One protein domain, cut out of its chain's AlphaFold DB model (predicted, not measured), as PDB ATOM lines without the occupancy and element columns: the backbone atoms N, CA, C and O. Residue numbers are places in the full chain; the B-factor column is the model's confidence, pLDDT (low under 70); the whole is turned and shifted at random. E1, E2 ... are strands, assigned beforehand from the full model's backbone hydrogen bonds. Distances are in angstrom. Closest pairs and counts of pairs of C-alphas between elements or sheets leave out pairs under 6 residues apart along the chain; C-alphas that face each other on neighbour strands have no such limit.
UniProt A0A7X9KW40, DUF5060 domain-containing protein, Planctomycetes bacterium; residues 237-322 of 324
ATOM      1  N   ALA A 237     410.187 409.276 371.564       89.38
ATOM      2  CA  ALA A 237     410.375 408.730 370.226       89.38
ATOM      3  C   ALA A 237     411.638 407.855 370.173       89.38
ATOM      4  O   ALA A 237     412.523 407.998 371.027       89.38
ATOM      5  N   PRO A 238     411.741 406.932 369.198       88.06
ATOM      6  CA  PRO A 238     413.010 406.285 368.885       88.06
ATOM      7  C   PRO A 238     414.086 407.336 368.600       88.06
ATOM      8  O   PRO A 238     413.805 408.339 367.945       88.06
ATOM      9  N   MET A 239     415.311 407.106 369.074       86.31
ATOM     10  CA  MET A 239     416.440 407.957 368.697       86.31
ATOM     11  C   MET A 239     416.610 407.957 367.166       86.31
ATOM     12  O   MET A 239     416.678 406.875 366.576       86.31
ATOM     13  N   PRO A 240     416.724 409.132 366.520       80.19
ATOM     14  CA  PRO A 240     417.181 409.236 365.137       80.19
ATOM     15  C   PRO A 240     418.540 408.542 364.935       80.19
ATOM     16  O   PRO A 240     419.313 408.378 365.886       80.19
ATOM     17  N   SER A 241     418.833 408.118 363.701       68.56
ATOM     18  CA  SER A 241     420.079 407.424 363.332       68.56
ATOM     19  C   SER A 241     421.321 408.142 363.879       68.56
ATOM     20  O   SER A 241     421.435 409.357 363.746       68.56
ATOM     21  N   GLY A 242     422.248 407.390 364.489       61.09
ATOM     22  CA  GLY A 242     423.410 407.938 365.213       61.09
ATOM     23  C   GLY A 242     423.276 407.958 366.747       61.09
ATOM     24  O   GLY A 242     424.055 408.632 367.416       61.09
ATOM     25  N   GLY A 243     422.293 407.250 367.319       56.66
ATOM     26  CA  GLY A 243     422.112 407.110 368.772       56.66
ATOM     27  C   GLY A 243     423.131 406.183 369.462       56.66
ATOM     28  O   GLY A 243     423.667 405.264 368.853       56.66
ATOM     29  N   GLU A 244     423.369 406.413 370.761       62.25
ATOM     30  CA  GLU A 244     424.432 405.766 371.560       62.25
ATOM     31  C   GLU A 244     424.234 404.257 371.825       62.25
ATOM     32  O   GLU A 244     425.192 403.574 372.186       62.25
ATOM     33  N   ALA A 245     423.013 403.724 371.674       64.31
ATOM     34  CA  ALA A 245     422.709 402.306 371.892       64.31
ATOM     35  C   ALA A 245     421.401 401.861 371.197       64.31
ATOM     36  O   ALA A 245     420.469 402.665 371.076       64.31
ATOM     37  N   PRO A 246     421.273 400.577 370.802       65.31
ATOM     38  CA  PRO A 246     420.005 400.003 370.351       65.31
ATOM     39  C   PRO A 246     418.886 400.211 371.383       65.31
ATOM     40  O   PRO A 246     419.067 399.946 372.570       65.31
ATOM     41  N   GLY A 247     417.720 400.689 370.938       74.19
ATOM     42  CA  GLY A 247     416.548 400.895 371.801       74.19
ATOM     43  C   GLY A 247     416.552 402.182 372.638       74.19
ATOM     44  O   GLY A 247     415.613 402.400 373.409       74.19
ATOM     45  N   ALA A 248     417.557 403.051 372.485       80.88
ATOM     46  CA  ALA A 248     417.558 404.369 373.113       80.88
ATOM     47  C   ALA A 248     416.388 405.241 372.607       80.88
ATOM     48  O   ALA A 248     415.972 405.156 371.446       80.88
ATOM     49  N   LYS A 249     415.858 406.093 373.492       87.81
ATOM     50  CA  LYS A 249     414.731 407.000 373.220       87.81
ATOM     51  C   LYS A 249     415.134 408.453 373.464       87.81
ATOM     52  O   LYS A 249     415.963 408.714 374.331       87.81
ATOM     53  N   CYS A 250     414.495 409.379 372.757       88.88
ATOM     54  CA  CYS A 250     414.601 410.820 372.985       88.88
ATOM     55  C   CYS A 250     413.235 411.447 373.278       88.88
ATOM     56  O   CYS A 250     412.193 410.820 373.082       88.88
ATOM     57  N   ILE A 251     413.255 412.703 373.726       90.56
ATOM     58  CA  ILE A 251     412.066 413.559 373.746       90.56
ATOM     59  C   ILE A 251     411.859 414.106 372.338       90.56
ATOM     60  O   ILE A 251     412.759 414.741 371.793       90.56
ATOM     61  N   ALA A 252     410.694 413.851 371.755       88.62
ATOM     62  CA  ALA A 252     410.298 414.469 370.500       88.62
ATOM     63  C   ALA A 252     409.556 415.779 370.778       88.62
ATOM     64  O   ALA A 252     408.537 415.795 371.469       88.62
ATOM     65  N   LEU A 253     410.075 416.862 370.210       85.00
ATOM     66  CA  LEU A 253     409.422 418.161 370.113       85.00
ATOM     67  C   LEU A 253     409.221 418.437 368.619       85.00
ATOM     68  O   LEU A 253     410.156 418.231 367.849       85.00
ATOM     69  N   GLY A 254     408.043 418.899 368.198       65.94
ATOM     70  CA  GLY A 254     407.873 419.432 366.843       65.94
ATOM     71  C   GLY A 254     407.270 418.480 365.813       65.94
ATOM     72  O   GLY A 254     407.895 418.149 364.811       65.94
ATOM     73  N   SER A 255     405.991 418.157 365.977       61.53
ATOM     74  CA  SER A 255     405.122 417.983 364.809       61.53
ATOM     75  C   SER A 255     404.775 419.330 364.151       61.53
ATOM     76  O   SER A 255     404.491 419.361 362.953       61.53
ATOM     77  N   LYS A 256     404.813 420.442 364.912       71.50
ATOM     78  CA  LYS A 256     404.567 421.822 364.449       71.50
ATOM     79  C   LYS A 256     405.386 422.857 365.249       71.50
ATOM     80  O   LYS A 256     405.730 422.597 366.404       71.50
ATOM     81  N   PRO A 257     405.690 424.044 364.681       72.00
ATOM     82  CA  PRO A 257     406.243 425.164 365.445       72.00
ATOM     83  C   PRO A 257     405.359 425.514 366.649       72.00
ATOM     84  O   PRO A 257     404.141 425.608 366.511       72.00
ATOM     85  N   GLY A 258     405.971 425.715 367.817       74.81
ATOM     86  CA  GLY A 258     405.261 425.984 369.075       74.81
ATOM     87  C   GLY A 258     404.928 424.741 369.909       74.81
ATOM     88  O   GLY A 258     404.463 424.889 371.039       74.81
ATOM     89  N   ASP A 259     405.206 423.532 369.408       84.62
ATOM     90  CA  ASP A 259     405.119 422.315 370.219       84.62
ATOM     91  C   ASP A 259     406.058 422.408 371.429       84.62
ATOM     92  O   ASP A 259     407.224 422.792 371.322       84.62
ATOM     93  N   SER A 260     405.548 422.014 372.593       85.88
ATOM     94  CA  SER A 260     406.288 422.024 373.850       85.88
ATOM     95  C   SER A 260     406.069 420.726 374.615       85.88
ATOM     96  O   SER A 260     405.060 420.038 374.455       85.88
ATOM     97  N   ALA A 261     407.033 420.383 375.467       87.50
ATOM     98  CA  ALA A 261     406.891 419.315 376.441       87.50
ATOM     99  C   ALA A 261     407.199 419.876 377.825       87.50
ATOM    100  O   ALA A 261     408.236 420.501 378.039       87.50
ATOM    101  N   THR A 262     406.306 419.628 378.776       86.56
ATOM    102  CA  THR A 262     406.496 420.034 380.169       86.56
ATOM    103  C   THR A 262     407.051 418.871 380.973       86.56
ATOM    104  O   THR A 262     406.422 417.814 381.070       86.56
ATOM    105  N   ALA A 263     408.234 419.066 381.554       87.81
ATOM    106  CA  ALA A 263     408.774 418.133 382.528       87.81
ATOM    107  C   ALA A 263     407.997 418.297 383.834       87.81
ATOM    108  O   ALA A 263     407.984 419.368 384.433       87.81
ATOM    109  N   ALA A 264     407.366 417.227 384.291       85.69
ATOM    110  CA  ALA A 264     406.664 417.192 385.559       85.69
ATOM    111  C   ALA A 264     407.171 415.972 386.332       85.69
ATOM    112  O   ALA A 264     406.579 414.901 386.227       85.69
ATOM    113  N   PRO A 265     408.277 416.047 387.080       85.75
ATOM    114  CA  PRO A 265     408.709 414.924 387.905       85.75
ATOM    115  C   PRO A 265     407.685 414.629 389.017       85.75
ATOM    116  O   PRO A 265     407.017 415.546 389.496       85.75
ATOM    117  N   PRO A 266     407.538 413.361 389.451       79.19
ATOM    118  CA  PRO A 266     406.614 412.997 390.531       79.19
ATOM    119  C   PRO A 266     407.012 413.589 391.887       79.19
ATOM    120  O   PRO A 266     406.193 413.686 392.797       79.19
ATOM    121  N   ARG A 267     408.273 414.008 392.019       78.88
ATOM    122  CA  ARG A 267     408.758 414.861 393.101       78.88
ATOM    123  C   ARG A 267     409.436 416.074 392.473       78.88
ATOM    124  O   ARG A 267     410.276 415.858 391.597       78.88
ATOM    125  N   PRO A 268     409.087 417.307 392.876       79.38
ATOM    126  CA  PRO A 268     409.783 418.497 392.408       79.38
ATOM    127  C   PRO A 268     411.295 418.362 392.599       79.38
ATOM    128  O   PRO A 268     411.756 417.783 393.585       79.38
ATOM    129  N   LEU A 269     412.062 418.878 391.640       82.50
ATOM    130  CA  LEU A 269     413.508 418.951 391.783       82.50
ATOM    131  C   LEU A 269     413.828 420.063 392.782       82.50
ATOM    132  O   LEU A 269     413.576 421.233 392.501       82.50
ATOM    133  N   ALA A 270     414.374 419.691 393.936       86.62
ATOM    134  CA  ALA A 270     414.815 420.669 394.913       86.62
ATOM    135  C   ALA A 270     416.020 421.450 394.372       86.62
ATOM    136  O   ALA A 270     416.994 420.866 393.893       86.62
ATOM    137  N   VAL A 271     415.958 422.772 394.489       86.25
ATOM    138  CA  VAL A 271     417.018 423.720 394.127       86.25
ATOM    139  C   VAL A 271     417.220 424.716 395.268       86.25
ATOM    140  O   VAL A 271     416.328 424.911 396.095       86.25
ATOM    141  N   LYS A 272     418.405 425.323 395.336       84.94
ATOM    142  CA  LYS A 272     418.756 426.357 396.309       84.94
ATOM    143  C   LYS A 272     418.540 427.744 395.685       84.94
ATOM    144  O   LYS A 272     419.040 427.986 394.582       84.94
ATOM    145  N   PRO A 273     417.834 428.663 396.371       82.31
ATOM    146  CA  PRO A 273     417.725 430.059 395.955       82.31
ATOM    147  C   PRO A 273     419.092 430.708 395.724       82.31
ATOM    148  O   PRO A 273     420.052 430.408 396.437       82.31
ATOM    149  N   GLY A 274     419.193 431.586 394.722       82.81
ATOM    150  CA  GLY A 274     420.427 432.331 394.434       82.81
ATOM    151  C   GLY A 274     421.609 431.455 394.006       82.81
ATOM    152  O   GLY A 274     422.749 431.913 394.001       82.81
ATOM    153  N   THR A 275     421.358 430.188 393.664       85.19
ATOM    154  CA  THR A 275     422.386 429.255 393.201       85.19
ATOM    155  C   THR A 275     422.329 429.132 391.683       85.19
ATOM    156  O   THR A 275     421.260 428.957 391.093       85.19
ATOM    157  N   ALA A 276     423.499 429.219 391.048       87.44
ATOM    158  CA  ALA A 276     423.643 428.984 389.621       87.44
ATOM    159  C   ALA A 276     423.766 427.486 389.331       87.44
ATOM    160  O   ALA A 276     424.628 426.797 389.878       87.44
ATOM    161  N   TYR A 277     422.934 427.006 388.418       87.06
ATOM    162  CA  TYR A 277     422.913 425.637 387.930       87.06
ATOM    163  C   TYR A 277     423.316 425.585 386.460       87.06
ATOM    164  O   TYR A 277     423.131 426.543 385.708       87.06
ATOM    165  N   THR A 278     423.835 424.436 386.031       88.75
ATOM    166  CA  THR A 278     424.071 424.151 384.613       88.75
ATOM    167  C   THR A 278     422.987 423.214 384.113       88.75
ATOM    168  O   THR A 278     422.924 422.055 384.517       88.75
ATOM    169  N   LEU A 279     422.164 423.706 383.195       87.12
ATOM    170  CA  LEU A 279     421.276 422.885 382.392       87.12
ATOM    171  C   LEU A 279     422.031 422.430 381.143       87.12
ATOM    172  O   LEU A 279     422.444 423.257 380.331       87.12
ATOM    173  N   SER A 280     422.219 421.125 380.978       89.50
ATOM    174  CA  SER A 280     422.925 420.559 379.829       89.50
ATOM    175  C   SER A 280     422.192 419.365 379.237       89.50
ATOM    176  O   SER A 280     421.347 418.737 379.874       89.50
ATOM    177  N   GLY A 281     422.509 419.062 377.984       89.50
ATOM    178  CA  GLY A 281     421.906 417.963 377.251       89.50
ATOM    179  C   GLY A 281     422.432 417.896 375.828       89.50
ATOM    180  O   GLY A 281     423.483 418.455 375.511       89.50
ATOM    181  N   ARG A 282     421.692 417.202 374.964       89.12
ATOM    182  CA  ARG A 282     421.963 417.149 373.527       89.12
ATOM    183  C   ARG A 282     420.686 417.385 372.740       89.12
ATOM    184  O   ARG A 282     419.609 416.991 373.182       89.12
ATOM    185  N   LEU A 283     420.830 418.013 371.584       89.50
ATOM    186  CA  LEU A 283     419.749 418.338 370.660       89.50
ATOM    187  C   LEU A 283     420.037 417.698 369.305       89.50
ATOM    188  O   LEU A 283     421.192 417.481 368.947       89.50
ATOM    189  N   PHE A 284     418.981 417.391 368.561       88.94
ATOM    190  CA  PHE A 284     419.065 416.835 367.217       88.94
ATOM    191  C   PHE A 284     418.005 417.498 366.341       88.94
ATOM    192  O   PHE A 284     416.846 417.593 366.739       88.94
ATOM    193  N   ALA A 285     418.396 417.922 365.142       88.62
ATOM    194  CA  ALA A 285     417.491 418.323 364.068       88.62
ATOM    195  C   ALA A 285     418.164 418.070 362.714       88.62
ATOM    196  O   ALA A 285     419.387 417.956 362.653       88.62
ATOM    197  N   THR A 286     417.373 417.996 361.644       88.56
ATOM    198  CA  THR A 286     417.832 417.862 360.244       88.56
ATOM    199  C   THR A 286     417.713 419.166 359.445       88.56
ATOM    200  O   THR A 286     417.792 419.154 358.220       88.56
ATOM    201  N   GLY A 287     417.474 420.285 360.128       89.00
ATOM    202  CA  GLY A 287     417.512 421.632 359.572       89.00
ATOM    203  C   GLY A 287     417.519 422.677 360.691       89.00
ATOM    204  O   GLY A 287     417.381 422.298 361.860       89.00
ATOM    205  N   PRO A 288     417.657 423.972 360.350       90.75
ATOM    206  CA  PRO A 288     417.765 425.040 361.333       90.75
ATOM    207  C   PRO A 288     416.616 425.007 362.337       90.75
ATOM    208  O   PRO A 288     415.442 424.996 361.960       90.75
ATOM    209  N   ALA A 289     416.962 424.982 363.617       89.19
ATOM    210  CA  ALA A 289     416.006 424.848 364.702       89.19
ATOM    211  C   ALA A 289     416.434 425.683 365.907       89.19
ATOM    212  O   ALA A 289     417.606 426.024 366.078       89.19
ATOM    213  N   ALA A 290     415.461 426.011 366.754       89.75
ATOM    214  CA  ALA A 290     415.707 426.627 368.042       89.75
ATOM    215  C   ALA A 290     414.811 426.004 369.111       89.75
ATOM    216  O   ALA A 290     413.651 425.687 368.851       89.75
ATOM    217  N   VAL A 291     415.345 425.853 370.322       88.31
ATOM    218  CA  VAL A 291     414.587 425.401 371.490       88.31
ATOM    219  C   VAL A 291     414.679 426.449 372.588       88.31
ATOM    220  O   VAL A 291     415.764 426.914 372.938       88.31
ATOM    221  N   ALA A 292     413.526 426.831 373.124       87.38
ATOM    222  CA  ALA A 292     413.438 427.628 374.337       87.38
ATOM    223  C   ALA A 292     413.254 426.689 375.532       87.38
ATOM    224  O   ALA A 292     412.557 425.679 375.429       87.38
ATOM    225  N   ILE A 293     413.884 427.020 376.657       86.06
ATOM    226  CA  ILE A 293     413.757 426.250 377.892       86.06
ATOM    227  C   ILE A 293     413.244 427.189 378.977       86.06
ATOM    228  O   ILE A 293     413.921 428.147 379.344       86.06
ATOM    229  N   ASP A 294     412.051 426.891 379.475       83.44
ATOM    230  CA  ASP A 294     411.491 427.531 380.656       83.44
ATOM    231  C   ASP A 294     411.770 426.650 381.879       83.44
ATOM    232  O   ASP A 294     411.425 425.467 381.907       83.44
ATOM    233  N   VAL A 295     412.444 427.227 382.869       77.75
ATOM    234  CA  VAL A 295     412.822 426.560 384.121       77.75
ATOM    235  C   VAL A 295     411.884 426.903 385.282       77.75
ATOM    236  O   VAL A 295     412.038 426.326 386.355       77.75
ATOM    237  N   GLY A 296     410.903 427.790 385.065       71.38
ATOM    238  CA  GLY A 296     409.979 428.286 386.082       71.38
ATOM    239  C   GLY A 296     410.652 429.206 387.108       71.38
ATOM    240  O   GLY A 296     411.686 428.877 387.681       71.38
ATOM    241  N   GLY A 297     410.071 430.385 387.361       63.25
ATOM    242  CA  GLY A 297     410.519 431.293 388.435       63.25
ATOM    243  C   GLY A 297     411.924 431.906 388.274       63.25
ATOM    244  O   GLY A 297     412.416 432.537 389.205       63.25
ATOM    245  N   GLY A 298     412.574 431.735 387.118       63.28
ATOM    246  CA  GLY A 298     413.893 432.290 386.794       63.28
ATOM    247  C   GLY A 298     413.866 433.242 385.596       63.28
ATOM    248  O   GLY A 298     412.849 433.381 384.914       63.28
ATOM    249  N   ALA A 299     414.999 433.897 385.324       65.44
ATOM    250  CA  ALA A 299     415.159 434.701 384.113       65.44
ATOM    251  C   ALA A 299     415.033 433.813 382.855       65.44
ATOM    252  O   ALA A 299     415.497 432.667 382.880       65.44
ATOM    253  N   PRO A 300     414.451 434.314 381.749       67.19
ATOM    254  CA  PRO A 300     414.325 433.540 380.519       67.19
ATOM    255  C   PRO A 300     415.687 433.028 380.039       67.19
ATOM    256  O   PRO A 300     416.628 433.805 379.871       67.19
ATOM    257  N   VAL A 301     415.797 431.723 379.782       77.75
ATOM    258  CA  VAL A 301     416.991 431.158 379.142       77.75
ATOM    259  C   VAL A 301     416.926 431.493 377.656       77.75
ATOM    260  O   VAL A 301     415.955 431.149 376.981       77.75
ATOM    261  N   ALA A 302     417.962 432.162 377.137       82.19
ATOM    262  CA  ALA A 302     418.040 432.496 375.719       82.19
ATOM    263  C   ALA A 302     417.863 431.231 374.850       82.19
ATOM    264  O   ALA A 302     418.504 430.211 375.147       82.19
ATOM    265  N   PRO A 303     417.034 431.284 373.785       86.88
ATOM    266  CA  PRO A 303     416.820 430.139 372.913       86.88
ATOM    267  C   PRO A 303     418.134 429.569 372.385       86.88
ATOM    268  O   PRO A 303     419.056 430.292 372.002       86.88
ATOM    269  N   ILE A 304     418.218 428.246 372.362       89.69
ATOM    270  CA  ILE A 304     419.358 427.528 371.812       89.69
ATOM    271  C   ILE A 304     419.049 427.291 370.342       89.69
ATOM    272  O   ILE A 304     418.227 426.432 370.040       89.69
ATOM    273  N   ALA A 305     419.666 428.072 369.459       89.88
ATOM    274  CA  ALA A 305     419.580 427.895 368.013       89.88
ATOM    275  C   ALA A 305     420.753 427.051 367.493       89.88
ATOM    276  O   ALA A 305     421.871 427.179 367.999       89.88
ATOM    277  N   TRP A 306     420.497 426.204 366.497       90.75
ATOM    278  CA  TRP A 306     421.515 425.402 365.815       90.75
ATOM    279  C   TRP A 306     421.101 425.089 364.371       90.75
ATOM    280  O   TRP A 306     419.923 425.164 364.015       90.75
ATOM    281  N   ASP A 307     422.075 424.725 363.537       87.50
ATOM    282  CA  ASP A 307     421.874 424.511 362.094       87.50
ATOM    283  C   ASP A 307     421.127 423.207 361.766       87.50
ATOM    284  O   ASP A 307     420.661 423.025 360.642       87.50
ATOM    285  N   GLY A 308     421.043 422.279 362.724       84.88
ATOM    286  CA  GLY A 308     420.390 420.981 362.561       84.88
ATOM    287  C   GLY A 308     421.041 420.117 361.489       84.88
ATOM    288  O   GLY A 308     420.415 419.739 360.502       84.88
ATOM    289  N   ARG A 309     422.308 419.756 361.690       87.44
ATOM    290  CA  ARG A 309     423.107 419.015 360.698       87.44
ATOM    291  C   ARG A 309     422.826 417.505 360.662       87.44
ATOM    292  O   ARG A 309     423.640 416.745 360.144       87.44
ATOM    293  N   GLY A 310     421.718 417.049 361.246       87.50
ATOM    294  CA  GLY A 310     421.402 415.624 361.372       87.50
ATOM    295  C   GLY A 310     422.346 414.872 362.314       87.50
ATOM    296  O   GLY A 310     422.541 413.671 362.152       87.50
ATOM    297  N   VAL A 311     422.941 415.567 363.286       87.31
ATOM    298  CA  VAL A 311     423.805 414.989 364.326       87.31
ATOM    299  C   VAL A 311     423.404 415.516 365.702       87.31
ATOM    300  O   VAL A 311     422.751 416.552 365.818       87.31
ATOM    301  N   TRP A 312     423.778 414.784 366.751       86.94
ATOM    302  CA  TRP A 312     423.540 415.199 368.131       86.94
ATOM    303  C   TRP A 312     424.544 416.268 368.559       86.94
ATOM    304  O   TRP A 312     425.740 415.997 368.646       86.94
ATOM    305  N   GLU A 313     424.049 417.454 368.890       88.62
ATOM    306  CA  GLU A 313     424.863 418.589 369.319       88.62
ATOM    307  C   GLU A 313     424.690 418.824 370.828       88.62
ATOM    308  O   GLU A 313     423.555 418.900 371.312       88.62
ATOM    309  N   PRO A 314     425.780 418.901 371.614       91.62
ATOM    310  CA  PRO A 314     425.686 419.172 373.040       91.62
ATOM    311  C   PRO A 314     425.338 420.637 373.304       91.62
ATOM    312  O   PRO A 314     425.787 421.540 372.601       91.62
ATOM    313  N   PHE A 315     424.611 420.887 374.387       90.50
ATOM    314  CA  PHE A 315     424.424 422.230 374.918       90.50
ATOM    315  C   PHE A 315     424.665 422.260 376.426       90.50
ATOM    316  O   PHE A 315     424.464 421.273 377.134       90.50
ATOM    317  N   ALA A 316     425.061 423.432 376.909       91.50
ATOM    318  CA  ALA A 316     425.092 423.774 378.321       91.50
ATOM    319  C   ALA A 316     424.667 425.237 378.475       91.50
ATOM    320  O   ALA A 316     425.098 426.106 377.708       91.50
ATOM    321  N   ARG A 317     423.789 425.513 379.435       88.06
ATOM    322  CA  ARG A 317     423.307 426.850 379.777       88.06
ATOM    323  C   ARG A 317     423.356 427.022 381.283       88.06
ATOM    324  O   ARG A 317     422.891 426.162 382.025       88.06
ATOM    325  N   ARG A 318     423.928 428.139 381.719       88.06
ATOM    326  CA  ARG A 318     423.861 428.562 383.114       88.06
ATOM    327  C   ARG A 318     422.474 429.142 383.373       88.06
ATOM    328  O   ARG A 318     421.999 429.955 382.586       88.06
ATOM    329  N   VAL A 319     421.849 428.710 384.456       85.62
ATOM    330  CA  VAL A 319     420.522 429.136 384.897       85.62
ATOM    331  C   VAL A 319     420.623 429.517 386.364       85.62
ATOM    332  O   VAL A 319     421.198 428.773 387.153       85.62
ATOM    333  N   GLU A 320     420.068 430.661 386.738       83.38
ATOM    334  CA  GLU A 320     419.981 431.081 388.134       83.38
ATOM    335  C   GLU A 320     418.527 430.987 388.581       83.38
ATOM    336  O   GLU A 320     417.626 431.521 387.931       83.38
ATOM    337  N   ILE A 321     418.298 430.251 389.667       77.94
ATOM    338  CA  ILE A 321     416.970 430.135 390.262       77.94
ATOM    339  C   ILE A 321     416.764 431.363 391.144       77.94
ATOM    340  O   ILE A 321     417.535 431.596 392.083       77.94
ATOM    341  N   GLY A 322     415.740 432.154 390.817       66.31
ATOM    342  CA  GLY A 322     415.375 433.340 391.581       66.31
ATOM    343  C   GLY A 322     415.097 433.002 393.046       66.31
ATOM    344  O   GLY A 322     414.634 431.908 393.369       66.31
TER     345      GLY A 322
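Overview. This is residues 237 to 322 of the 324 residues of the protein "DUF5060 domain-containing protein" of Planctomycetes bacterium (UniProt A0A7X9KW40). With little regular structure, the domain is two antiparallel two-stranded ribbons, E2 with E5 and E3 with E4, plus long loops; residues 264 to 270 stick out. The 86 printed residues include five named strands, E1 to E5 in chain order, and no named helix: all strand, with only 30 residues in named elements. It is only just loose, close to compact, radius of gyration of the C-alphas 14.4 A, spanning 40 by 27 by 22 A.

Along the chain. E1 is residues 249 to 251, from C-alpha 249 at (414.731, 407.000, 373.220). E2 is 276 to 283, 22.1 A; E3 289 to 293; E4 301 to 306; E5 313 to 320, 23.1 A, ending at (419.981, 431.081, 388.134).

Arrangement. Residues 237 to 238 pair antiparallel with 249 to 250 of E1, which pairs with no named strand. E2 and E5 have N 279 and O 317 within hydrogen-bond range, 2.8 A. In the hairpin E3 and E4, N 291 and O 304 are 3.0 A apart. E2 and E4 are apart.

Size, cuts and confidence. The printed part has no cut. The link E1 to E2 is long, 24 residues. pLDDT is under 70 at residues 241 to 246, 254 to 255, 297 to 300 and 322.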